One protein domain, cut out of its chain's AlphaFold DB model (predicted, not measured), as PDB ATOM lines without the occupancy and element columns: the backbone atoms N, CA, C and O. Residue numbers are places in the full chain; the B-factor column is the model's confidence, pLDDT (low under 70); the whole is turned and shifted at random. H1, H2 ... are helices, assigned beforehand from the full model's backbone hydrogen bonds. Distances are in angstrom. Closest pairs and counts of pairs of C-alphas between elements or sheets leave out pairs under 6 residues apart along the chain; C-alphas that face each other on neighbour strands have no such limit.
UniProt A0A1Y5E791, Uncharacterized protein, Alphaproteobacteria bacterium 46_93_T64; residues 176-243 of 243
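What this domain is: This is residues 176 to 243 of the 243 residues of an uncharacterized protein of Alphaproteobacteria bacterium 46_93_T64 (UniProt A0A1Y5E791). H1 and H3 make a V that is closest near Lys 180 and Tyr 222, with short H2 across its wide end; H4 crosses the other side of H1, and its end, with the tail, sticks out at residues 237 to 243. The printed part has 68 residues, 58 of them in four named helices in the order H1 H2 H3 H4 along the chain, with no named strand, and its class is all helix. The whole is only just loose, close to compact, with a radius of gyration of the C-alphas of 13.2 A and spans of 39 by 29 by 17 A.

How they stand to each other: H1, residues 176 to 192, touches H3, residues 205 to 222, opposite ways at a steep tilt of 38 degrees; their closest C-alphas, Lys 180 and Tyr 222, are 6.5 A apart. H3 does so with residues 215 to 222 alone. H1 also touches H4, residues 226 to 240, about perpendicular at 83 degrees, with the closest C-alphas, Ala 184 and Ile 229, 4.6 A apart; residues 181 to 188 and 228 to 233 alone take part. H2, residues 195 to 202, is close to H3 but not clearly touching, the closest C-alphas, Phe 202 and Tyr 208, 5.4 A apart. H4 is apart from H2 and H3. Each O i to N i+4 pair is within hydrogen-bond range in H1, H2 and H3, and 9 of 11 in H4.

Where its parts are: H1 begins at C-alpha 176 (90.623, 140.827, 134.322) and is 24.4 A long, H3 25.7 A, and H4 22.2 A, ending at C-alpha 240 (107.162, 149.692, 117.221).

The domain as a whole: The C-alphas farthest apart, of Glu 206 and Ser 242, are 40.0 A apart. The printed part has no cut, and its three links are tight. Model pLDDT is under 70 at residues 233 to 243.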
ATOM      1  N   ALA A 176      89.708 140.222 133.355       94.44
ATOM      2  CA  ALA A 176      90.623 140.827 134.322       94.44
ATOM      3  C   ALA A 176      91.977 141.184 133.686       94.44
ATOM      4  O   ALA A 176      92.538 142.229 133.997       94.44
ATOM      5  N   ARG A 177      92.479 140.350 132.764       93.81
ATOM      6  CA  ARG A 177      93.726 140.607 132.029       93.81
ATOM      7  C   ARG A 177      93.617 141.861 131.161       93.81
ATOM      8  O   ARG A 177      94.478 142.731 131.259       93.81
ATOM      9  N   ALA A 178      92.568 141.971 130.348       93.25
ATOM     10  CA  ALA A 178      92.379 143.124 129.474       93.25
ATOM     11  C   ALA A 178      92.158 144.413 130.272       93.25
ATOM     12  O   ALA A 178      92.769 145.435 129.974       93.25
ATOM     13  N   ASN A 179      91.348 144.367 131.333       95.12
ATOM     14  CA  ASN A 179      91.130 145.524 132.197       95.12
ATOM     15  C   ASN A 179      92.400 145.950 132.950       95.12
ATOM     16  O   ASN A 179      92.660 147.147 133.026       95.12
ATOM     17  N   LYS A 180      93.219 145.008 133.444       94.06
ATOM     18  CA  LYS A 180      94.540 145.319 134.023       94.06
ATOM     19  C   LYS A 180      95.418 146.083 133.043       94.06
ATOM     20  O   LYS A 180      95.955 147.127 133.396       94.06
ATOM     21  N   HIS A 181      95.522 145.571 131.817       92.25
ATOM     22  CA  HIS A 181      96.305 146.209 130.769       92.25
ATOM     23  C   HIS A 181      95.783 147.618 130.463       92.25
ATOM     24  O   HIS A 181      96.565 148.555 130.487       92.25
ATOM     25  N   ARG A 182      94.463 147.803 130.300       93.50
ATOM     26  CA  ARG A 182      93.865 149.135 130.081       93.50
ATOM     27  C   ARG A 182      94.189 150.120 131.197       93.50
ATOM     28  O   ARG A 182      94.562 151.248 130.902       93.50
ATOM     29  N   VAL A 183      94.042 149.714 132.461       94.81
ATOM     30  CA  VAL A 183      94.363 150.578 133.609       94.81
ATOM     31  C   VAL A 183      95.837 150.974 133.562       94.81
ATOM     32  O   VAL A 183      96.144 152.159 133.626       94.81
ATOM     33  N   ALA A 184      96.738 150.009 133.368       93.62
ATOM     34  CA  ALA A 184      98.169 150.270 133.244       93.62
ATOM     35  C   ALA A 184      98.495 151.229 132.082       93.62
ATOM     36  O   ALA A 184      99.234 152.192 132.277       93.62
ATOM     37  N   THR A 185      97.890 151.028 130.906       92.00
ATOM     38  CA  THR A 185      98.042 151.910 129.740       92.00
ATOM     39  C   THR A 185      97.550 153.323 130.028       92.00
ATOM     40  O   THR A 185      98.240 154.275 129.687       92.00
ATOM     41  N   ILE A 186      96.401 153.496 130.687       92.75
ATOM     42  CA  ILE A 186      95.867 154.831 131.006       92.75
ATOM     43  C   ILE A 186      96.784 155.566 131.973       92.75
ATOM     44  O   ILE A 186      97.102 156.729 131.740       92.75
ATOM     45  N   ILE A 187      97.255 154.893 133.024       93.81
ATOM     46  CA  ILE A 187      98.203 155.493 133.968       93.81
ATOM     47  C   ILE A 187      99.474 155.900 133.229       93.81
ATOM     48  O   ILE A 187      99.970 157.011 133.407       93.81
ATOM     49  N   ARG A 188      99.973 155.039 132.337       91.06
ATOM     50  CA  ARG A 188     101.157 155.361 131.550       91.06
ATOM     51  C   ARG A 188     100.931 156.545 130.611       91.06
ATOM     52  O   ARG A 188     101.780 157.426 130.546       91.06
ATOM     53  N   MET A 189      99.788 156.598 129.932       90.44
ATOM     54  CA  MET A 189      99.401 157.736 129.100       90.44
ATOM     55  C   MET A 189      99.373 159.025 129.922       90.44
ATOM     56  O   MET A 189      99.952 160.018 129.496       90.44
ATOM     57  N   LEU A 190      98.793 159.008 131.126       91.94
ATOM     58  CA  LEU A 190      98.744 160.181 132.005       91.94
ATOM     59  C   LEU A 190     100.129 160.687 132.409       91.94
ATOM     60  O   LEU A 190     100.356 161.894 132.441       91.94
ATOM     61  N   GLN A 191     101.070 159.780 132.667       89.94
ATOM     62  CA  GLN A 191     102.455 160.150 132.961       89.94
ATOM     63  C   GLN A 191     103.152 160.831 131.780       89.94
ATOM     64  O   GLN A 191     104.030 161.662 131.992       89.94
ATOM     65  N   LEU A 192     102.778 160.463 130.554       89.62
ATOM     66  CA  LEU A 192     103.369 160.985 129.323       89.62
ATOM     67  C   LEU A 192     102.676 162.254 128.810       89.62
ATOM     68  O   LEU A 192     103.283 162.996 128.046       89.62
ATOM     69  N   MET A 193     101.439 162.523 129.238       92.38
ATOM     70  CA  MET A 193     100.714 163.736 128.862       92.38
ATOM     71  C   MET A 193     101.390 164.994 129.418       92.38
ATOM     72  O   MET A 193     101.775 165.071 130.589       92.38
ATOM     73  N   THR A 194     101.458 166.025 128.586       93.75
ATOM     74  CA  THR A 194     101.761 167.409 128.965       93.75
ATOM     75  C   THR A 194     100.613 168.026 129.772       93.75
ATOM     76  O   THR A 194      99.485 167.532 129.761       93.75
ATOM     77  N   ASN A 195     100.871 169.141 130.465       93.81
ATOM     78  CA  ASN A 195      99.825 169.852 131.215       93.81
ATOM     79  C   ASN A 195      98.672 170.292 130.297       93.81
ATOM     80  O   ASN A 195      97.507 170.143 130.662       93.81
ATOM     81  N   ASP A 196      98.982 170.746 129.080       92.19
ATOM     82  CA  ASP A 196      97.972 171.141 128.096       92.19
ATOM     83  C   ASP A 196      97.103 169.963 127.646       92.19
ATOM     84  O   ASP A 196      95.901 170.125 127.422       92.19
ATOM     85  N   GLU A 197      97.685 168.772 127.504       92.69
ATOM     86  CA  GLU A 197      96.941 167.555 127.168       92.69
ATOM     87  C   GLU A 197      96.033 167.119 128.315       92.69
ATOM     88  O   GLU A 197      94.872 166.801 128.062       92.69
ATOM     89  N   ILE A 198      96.507 167.192 129.564       92.19
ATOM     90  CA  ILE A 198      95.687 166.931 130.757       92.19
ATOM     91  C   ILE A 198      94.490 167.893 130.785       92.19
ATOM     92  O   ILE A 198      93.343 167.458 130.913       92.19
ATOM     93  N   VAL A 199      94.717 169.193 130.574       91.25
ATOM     94  CA  VAL A 199      93.639 170.195 130.529       91.25
ATOM     95  C   VAL A 199      92.650 169.910 129.398       91.25
ATOM     96  O   VAL A 199      91.435 169.968 129.609       91.25
ATOM     97  N   ARG A 200      93.133 169.578 128.194       88.44
ATOM     98  CA  ARG A 200      92.267 169.232 127.053       88.44
ATOM     99  C   ARG A 200      91.443 167.972 127.319       88.44
ATOM    100  O   ARG A 200      90.269 167.940 126.953       88.44
ATOM    101  N   HIS A 201      92.043 166.965 127.951       87.88
ATOM    102  CA  HIS A 201      91.423 165.668 128.199       87.88
ATOM    103  C   HIS A 201      90.374 165.732 129.317       87.88
ATOM    104  O   HIS A 201      89.216 165.370 129.101       87.88
ATOM    105  N   PHE A 202      90.748 166.241 130.492       88.25
ATOM    106  CA  PHE A 202      89.890 166.232 131.683       88.25
ATOM    107  C   PHE A 202      88.965 167.432 131.785       88.25
ATOM    108  O   PHE A 202      87.905 167.338 132.407       88.25
ATOM    109  N   LYS A 203      89.324 168.542 131.130       86.19
ATOM    110  CA  LYS A 203      88.561 169.794 131.055       86.19
ATOM    111  C   LYS A 203      88.454 170.568 132.380       86.19
ATOM    112  O   LYS A 203      88.386 171.791 132.309       86.19
ATOM    113  N   THR A 204      88.426 169.899 133.534       87.31
ATOM    114  CA  THR A 204      88.334 170.495 134.880       87.31
ATOM    115  C   THR A 204      89.200 169.732 135.885       87.31
ATOM    116  O   THR A 204      89.503 168.552 135.677       87.31
ATOM    117  N   VAL A 205      89.579 170.401 136.980       90.19
ATOM    118  CA  VAL A 205      90.423 169.814 138.031       90.19
ATOM    119  C   VAL A 205      89.704 168.678 138.751       90.19
ATOM    120  O   VAL A 205      90.278 167.611 138.932       90.19
ATOM    121  N   GLU A 206      88.419 168.845 139.061       88.38
ATOM    122  CA  GLU A 206      87.618 167.856 139.786       88.38
ATOM    123  C   GLU A 206      87.548 166.535 139.018       88.38
ATOM    124  O   GLU A 206      87.613 165.459 139.608       88.38
ATOM    125  N   ARG A 207      87.474 166.594 137.681       87.38
ATOM    126  CA  ARG A 207      87.455 165.394 136.836       87.38
ATOM    127  C   ARG A 207      88.793 164.703 136.757       87.38
ATOM    128  O   ARG A 207      88.824 163.478 136.721       87.38
ATOM    129  N   TYR A 208      89.868 165.478 136.699       91.56
ATOM    130  CA  TYR A 208      91.208 164.921 136.753       91.56
ATOM    131  C   TYR A 208      91.417 164.176 138.071       91.56
ATOM    132  O   TYR A 208      91.747 162.997 138.039       91.56
ATOM    133  N   LEU A 209      91.100 164.810 139.205       92.38
ATOM    134  CA  LEU A 209      91.188 164.182 140.525       92.38
ATOM    135  C   LEU A 209      90.291 162.939 140.633       92.38
ATOM    136  O   LEU A 209      90.766 161.875 141.010       92.38
ATOM    137  N   THR A 210      89.036 163.030 140.181       91.25
ATOM    138  CA  THR A 210      88.111 161.883 140.166       91.25
ATOM    139  C   THR A 210      88.653 160.714 139.339       91.25
ATOM    140  O   THR A 210      88.458 159.556 139.705       91.25
ATOM    141  N   GLU A 211      89.314 160.976 138.206       92.62
ATOM    142  CA  GLU A 211      89.917 159.904 137.409       92.62
ATOM    143  C   GLU A 211      91.147 159.303 138.102       92.62
ATOM    144  O   GLU A 211      91.309 158.084 138.064       92.62
ATOM    145  N   LEU A 212      91.984 160.104 138.772       95.00
ATOM    146  CA  LEU A 212      93.108 159.588 139.566       95.00
ATOM    147  C   LEU A 212      92.615 158.657 140.682       95.00
ATOM    148  O   LEU A 212      93.088 157.523 140.778       95.00
ATOM    149  N   ASP A 213      91.602 159.081 141.439       94.81
ATOM    150  CA  ASP A 213      90.988 158.276 142.501       94.81
ATOM    151  C   ASP A 213      90.363 156.990 141.938       94.81
ATOM    152  O   ASP A 213      90.491 155.899 142.510       94.81
ATOM    153  N   PHE A 214      89.713 157.089 140.772       94.69
ATOM    154  CA  PHE A 214      89.163 155.930 140.075       94.69
ATOM    155  C   PHE A 214      90.265 154.933 139.701       94.69
ATOM    156  O   PHE A 214      90.121 153.734 139.960       94.69
ATOM    157  N   LEU A 215      91.364 155.404 139.108       95.25
ATOM    158  CA  LEU A 215      92.498 154.570 138.704       95.25
ATOM    159  C   LEU A 215      93.189 153.937 139.911       95.25
ATOM    160  O   LEU A 215      93.548 152.758 139.848       95.25
ATOM    161  N   GLU A 216      93.311 154.657 141.023       94.94
ATOM    162  CA  GLU A 216      93.852 154.112 142.266       94.94
ATOM    163  C   GLU A 216      92.964 152.974 142.794       94.94
ATOM    164  O   GLU A 216      93.453 151.879 143.102       94.94
ATOM    165  N   ALA A 217      91.642 153.175 142.814       94.94
ATOM    166  CA  ALA A 217      90.682 152.141 143.193       94.94
ATOM    167  C   ALA A 217      90.762 150.911 142.270       94.94
ATOM    168  O   ALA A 217      90.700 149.770 142.742       94.94
ATOM    169  N   GLN A 218      90.955 151.113 140.961       96.00
ATOM    170  CA  GLN A 218      91.170 150.011 140.019       96.00
ATOM    171  C   GLN A 218      92.487 149.271 140.279       96.00
ATOM    172  O   GLN A 218      92.513 148.040 140.221       96.00
ATOM    173  N   CYS A 219      93.566 149.985 140.603       95.12
ATOM    174  CA  CYS A 219      94.853 149.372 140.922       95.12
ATOM    175  C   CYS A 219      94.769 148.503 142.175       95.12
ATOM    176  O   CYS A 219      95.242 147.365 142.151       95.12
ATOM    177  N   LYS A 220      94.091 148.983 143.225       93.81
ATOM    178  CA  LYS A 220      93.817 148.204 144.444       93.81
ATOM    179  C   LYS A 220      93.007 146.946 144.128       93.81
ATOM    180  O   LYS A 220      93.389 145.848 144.530       93.81
ATOM    181  N   TYR A 221      91.932 147.083 143.351       95.44
ATOM    182  CA  TYR A 221      91.061 145.962 142.984       95.44
ATOM    183  C   TYR A 221      91.789 144.874 142.187       95.44
ATOM    184  O   TYR A 221      91.665 143.684 142.475       95.44
ATOM    185  N   TYR A 222      92.571 145.276 141.187       94.56
ATOM    186  CA  TYR A 222      93.281 144.347 140.318       94.56
ATOM    187  C   TYR A 222      94.655 143.924 140.847       94.56
ATOM    188  O   TYR A 222      95.269 143.033 140.252       94.56
ATOM    189  N   ARG A 223      95.126 144.511 141.955       93.56
ATOM    190  CA  ARG A 223      96.493 144.351 142.475       93.56
ATOM    191  C   ARG A 223      97.528 144.665 141.392       93.56
ATOM    192  O   ARG A 223      98.324 143.806 141.023       93.56
ATOM    193  N   ILE A 224      97.411 145.857 140.813       92.25
ATOM    194  CA  ILE A 224      98.368 146.390 139.838       92.25
ATOM    195  C   ILE A 224      99.509 147.043 140.613       92.25
ATOM    196  O   ILE A 224      99.271 147.828 141.530       92.25
ATOM    197  N   TYR A 225     100.736 146.711 140.236       90.44
ATOM    198  CA  TYR A 225     101.971 147.232 140.810       90.44
ATOM    199  C   TYR A 225     102.708 148.108 139.784       90.44
ATOM    200  O   TYR A 225     102.459 147.983 138.584       90.44
ATOM    201  N   PRO A 226     103.679 148.944 140.204       89.44
ATOM    202  CA  PRO A 226     104.419 149.811 139.280       89.44
ATOM    203  C   PRO A 226     105.063 149.064 138.114       89.44
ATOM    204  O   PRO A 226     105.026 149.536 136.982       89.44
ATOM    205  N   LYS A 227     105.599 147.863 138.369       88.81
ATOM    206  CA  LYS A 227     106.193 147.014 137.327       88.81
ATOM    207  C   LYS A 227     105.218 146.722 136.179       88.81
ATOM    208  O   LYS A 227     105.622 146.801 135.026       88.81
ATOM    209  N   ASP A 228     103.939 146.494 136.485       88.50
ATOM    210  CA  ASP A 228     102.920 146.155 135.489       88.50
ATOM    211  C   ASP A 228     102.635 147.363 134.573       88.50
ATOM    212  O   ASP A 228     102.300 147.201 133.402       88.50
ATOM    213  N   ILE A 229     102.801 148.587 135.095       89.19
ATOM    214  CA  ILE A 229     102.639 149.845 134.351       89.19
ATOM    215  C   ILE A 229     103.828 150.065 133.408       89.19
ATOM    216  O   ILE A 229     103.642 150.396 132.236       89.19
ATOM    217  N   TYR A 230     105.054 149.843 133.885       85.69
ATOM    218  CA  TYR A 230     106.253 149.998 133.056       85.69
ATOM    219  C   TYR A 230     106.378 148.915 131.975       85.69
ATOM    220  O   TYR A 230     106.869 149.201 130.882       85.69
ATOM    221  N   GLU A 231     105.886 147.699 132.227       84.75
ATOM    222  CA  GLU A 231     105.850 146.615 131.236       84.75
ATOM    223  C   GLU A 231     105.060 146.991 129.973       84.75
ATOM    224  O   GLU A 231     105.456 146.602 128.872       84.75
ATOM    225  N   VAL A 232     104.006 147.810 130.097       80.38
ATOM    226  CA  VAL A 232     103.250 148.324 128.940       80.38
ATOM    227  C   VAL A 232     104.158 149.112 127.994       80.38
ATOM    228  O   VAL A 232     104.138 148.873 126.790       80.38
ATOM    229  N   SER A 233     105.027 149.976 128.530       69.19
ATOM    230  CA  SER A 233     105.945 150.785 127.709       69.19
ATOM    231  C   SER A 233     106.957 149.928 126.955       69.19
ATOM    232  O   SER A 233     107.295 150.215 125.811       69.19
ATOM    233  N   VAL A 234     107.443 148.857 127.585       68.69
ATOM    234  CA  VAL A 234     108.397 147.932 126.959       68.69
ATOM    235  C   VAL A 234     107.734 147.151 125.824       68.69
ATOM    236  O   VAL A 234     108.359 146.929 124.787       68.69
ATOM    237  N   LEU A 235     106.477 146.738 125.999       69.62
ATOM    238  CA  LEU A 235     105.718 146.034 124.967       69.62
ATOM    239  C   LEU A 235     105.422 146.936 123.764       69.62
ATOM    240  O   LEU A 235     105.635 146.502 122.633       69.62
ATOM    241  N   GLU A 236     105.006 148.181 123.996       67.12
ATOM    242  CA  GLU A 236     104.749 149.162 122.932       67.12
ATOM    243  C   GLU A 236     106.025 149.492 122.140       67.12
ATOM    244  O   GLU A 236     106.012 149.470 120.910       67.12
ATOM    245  N   LEU A 237     107.158 149.699 122.824       59.50
ATOM    246  CA  LEU A 237     108.455 149.930 122.177       59.50
ATOM    247  C   LEU A 237     108.908 148.730 121.340       59.50
ATOM    248  O   LEU A 237     109.392 148.902 120.226       59.50
ATOM    249  N   ARG A 238     108.742 147.505 121.849       57.75
ATOM    250  CA  ARG A 238     109.099 146.293 121.096       57.75
ATOM    251  C   ARG A 238     108.244 146.128 119.848       57.75
ATOM    252  O   ARG A 238     108.792 145.779 118.813       57.75
ATOM    253  N   GLN A 239     106.944 146.408 119.939       66.12
ATOM    254  CA  GLN A 239     106.039 146.357 118.792       66.12
ATOM    255  C   GLN A 239     106.421 147.388 117.724       66.12
ATOM    256  O   GLN A 239     106.516 147.022 116.556       66.12
ATOM    257  N   ALA A 240     106.729 148.625 118.125       53.50
ATOM    258  CA  ALA A 240     107.162 149.692 117.221       53.50
ATOM    259  C   ALA A 240     108.520 149.426 116.542       53.50
ATOM    260  O   ALA A 240     108.763 149.930 115.456       53.50
ATOM    261  N   LEU A 241     109.400 148.642 117.172       45.31
ATOM    262  CA  LEU A 241     110.697 148.243 116.606       45.31
ATOM    263  C   LEU A 241     110.618 146.976 115.736       45.31
ATOM    264  O   LEU A 241     111.607 146.608 115.106       45.31
ATOM    265  N   SER A 242     109.478 146.281 115.745       56.62
ATOM    266  CA  SER A 242     109.258 145.020 115.020       56.62
ATOM    267  C   SER A 242     108.314 145.133 113.817       56.62
ATOM    268  O   SER A 242     108.101 144.130 113.136       56.62
ATOM    269  N   GLY A 243     107.734 146.314 113.586       43.62
ATOM    270  CA  GLY A 243     106.924 146.648 112.409       43.62
ATOM    271  C   GLY A 243     107.671 147.589 111.482       43.62
ATOM    272  O   GLY A 243     107.431 147.486 110.261       43.62
TER     273      GLY A 243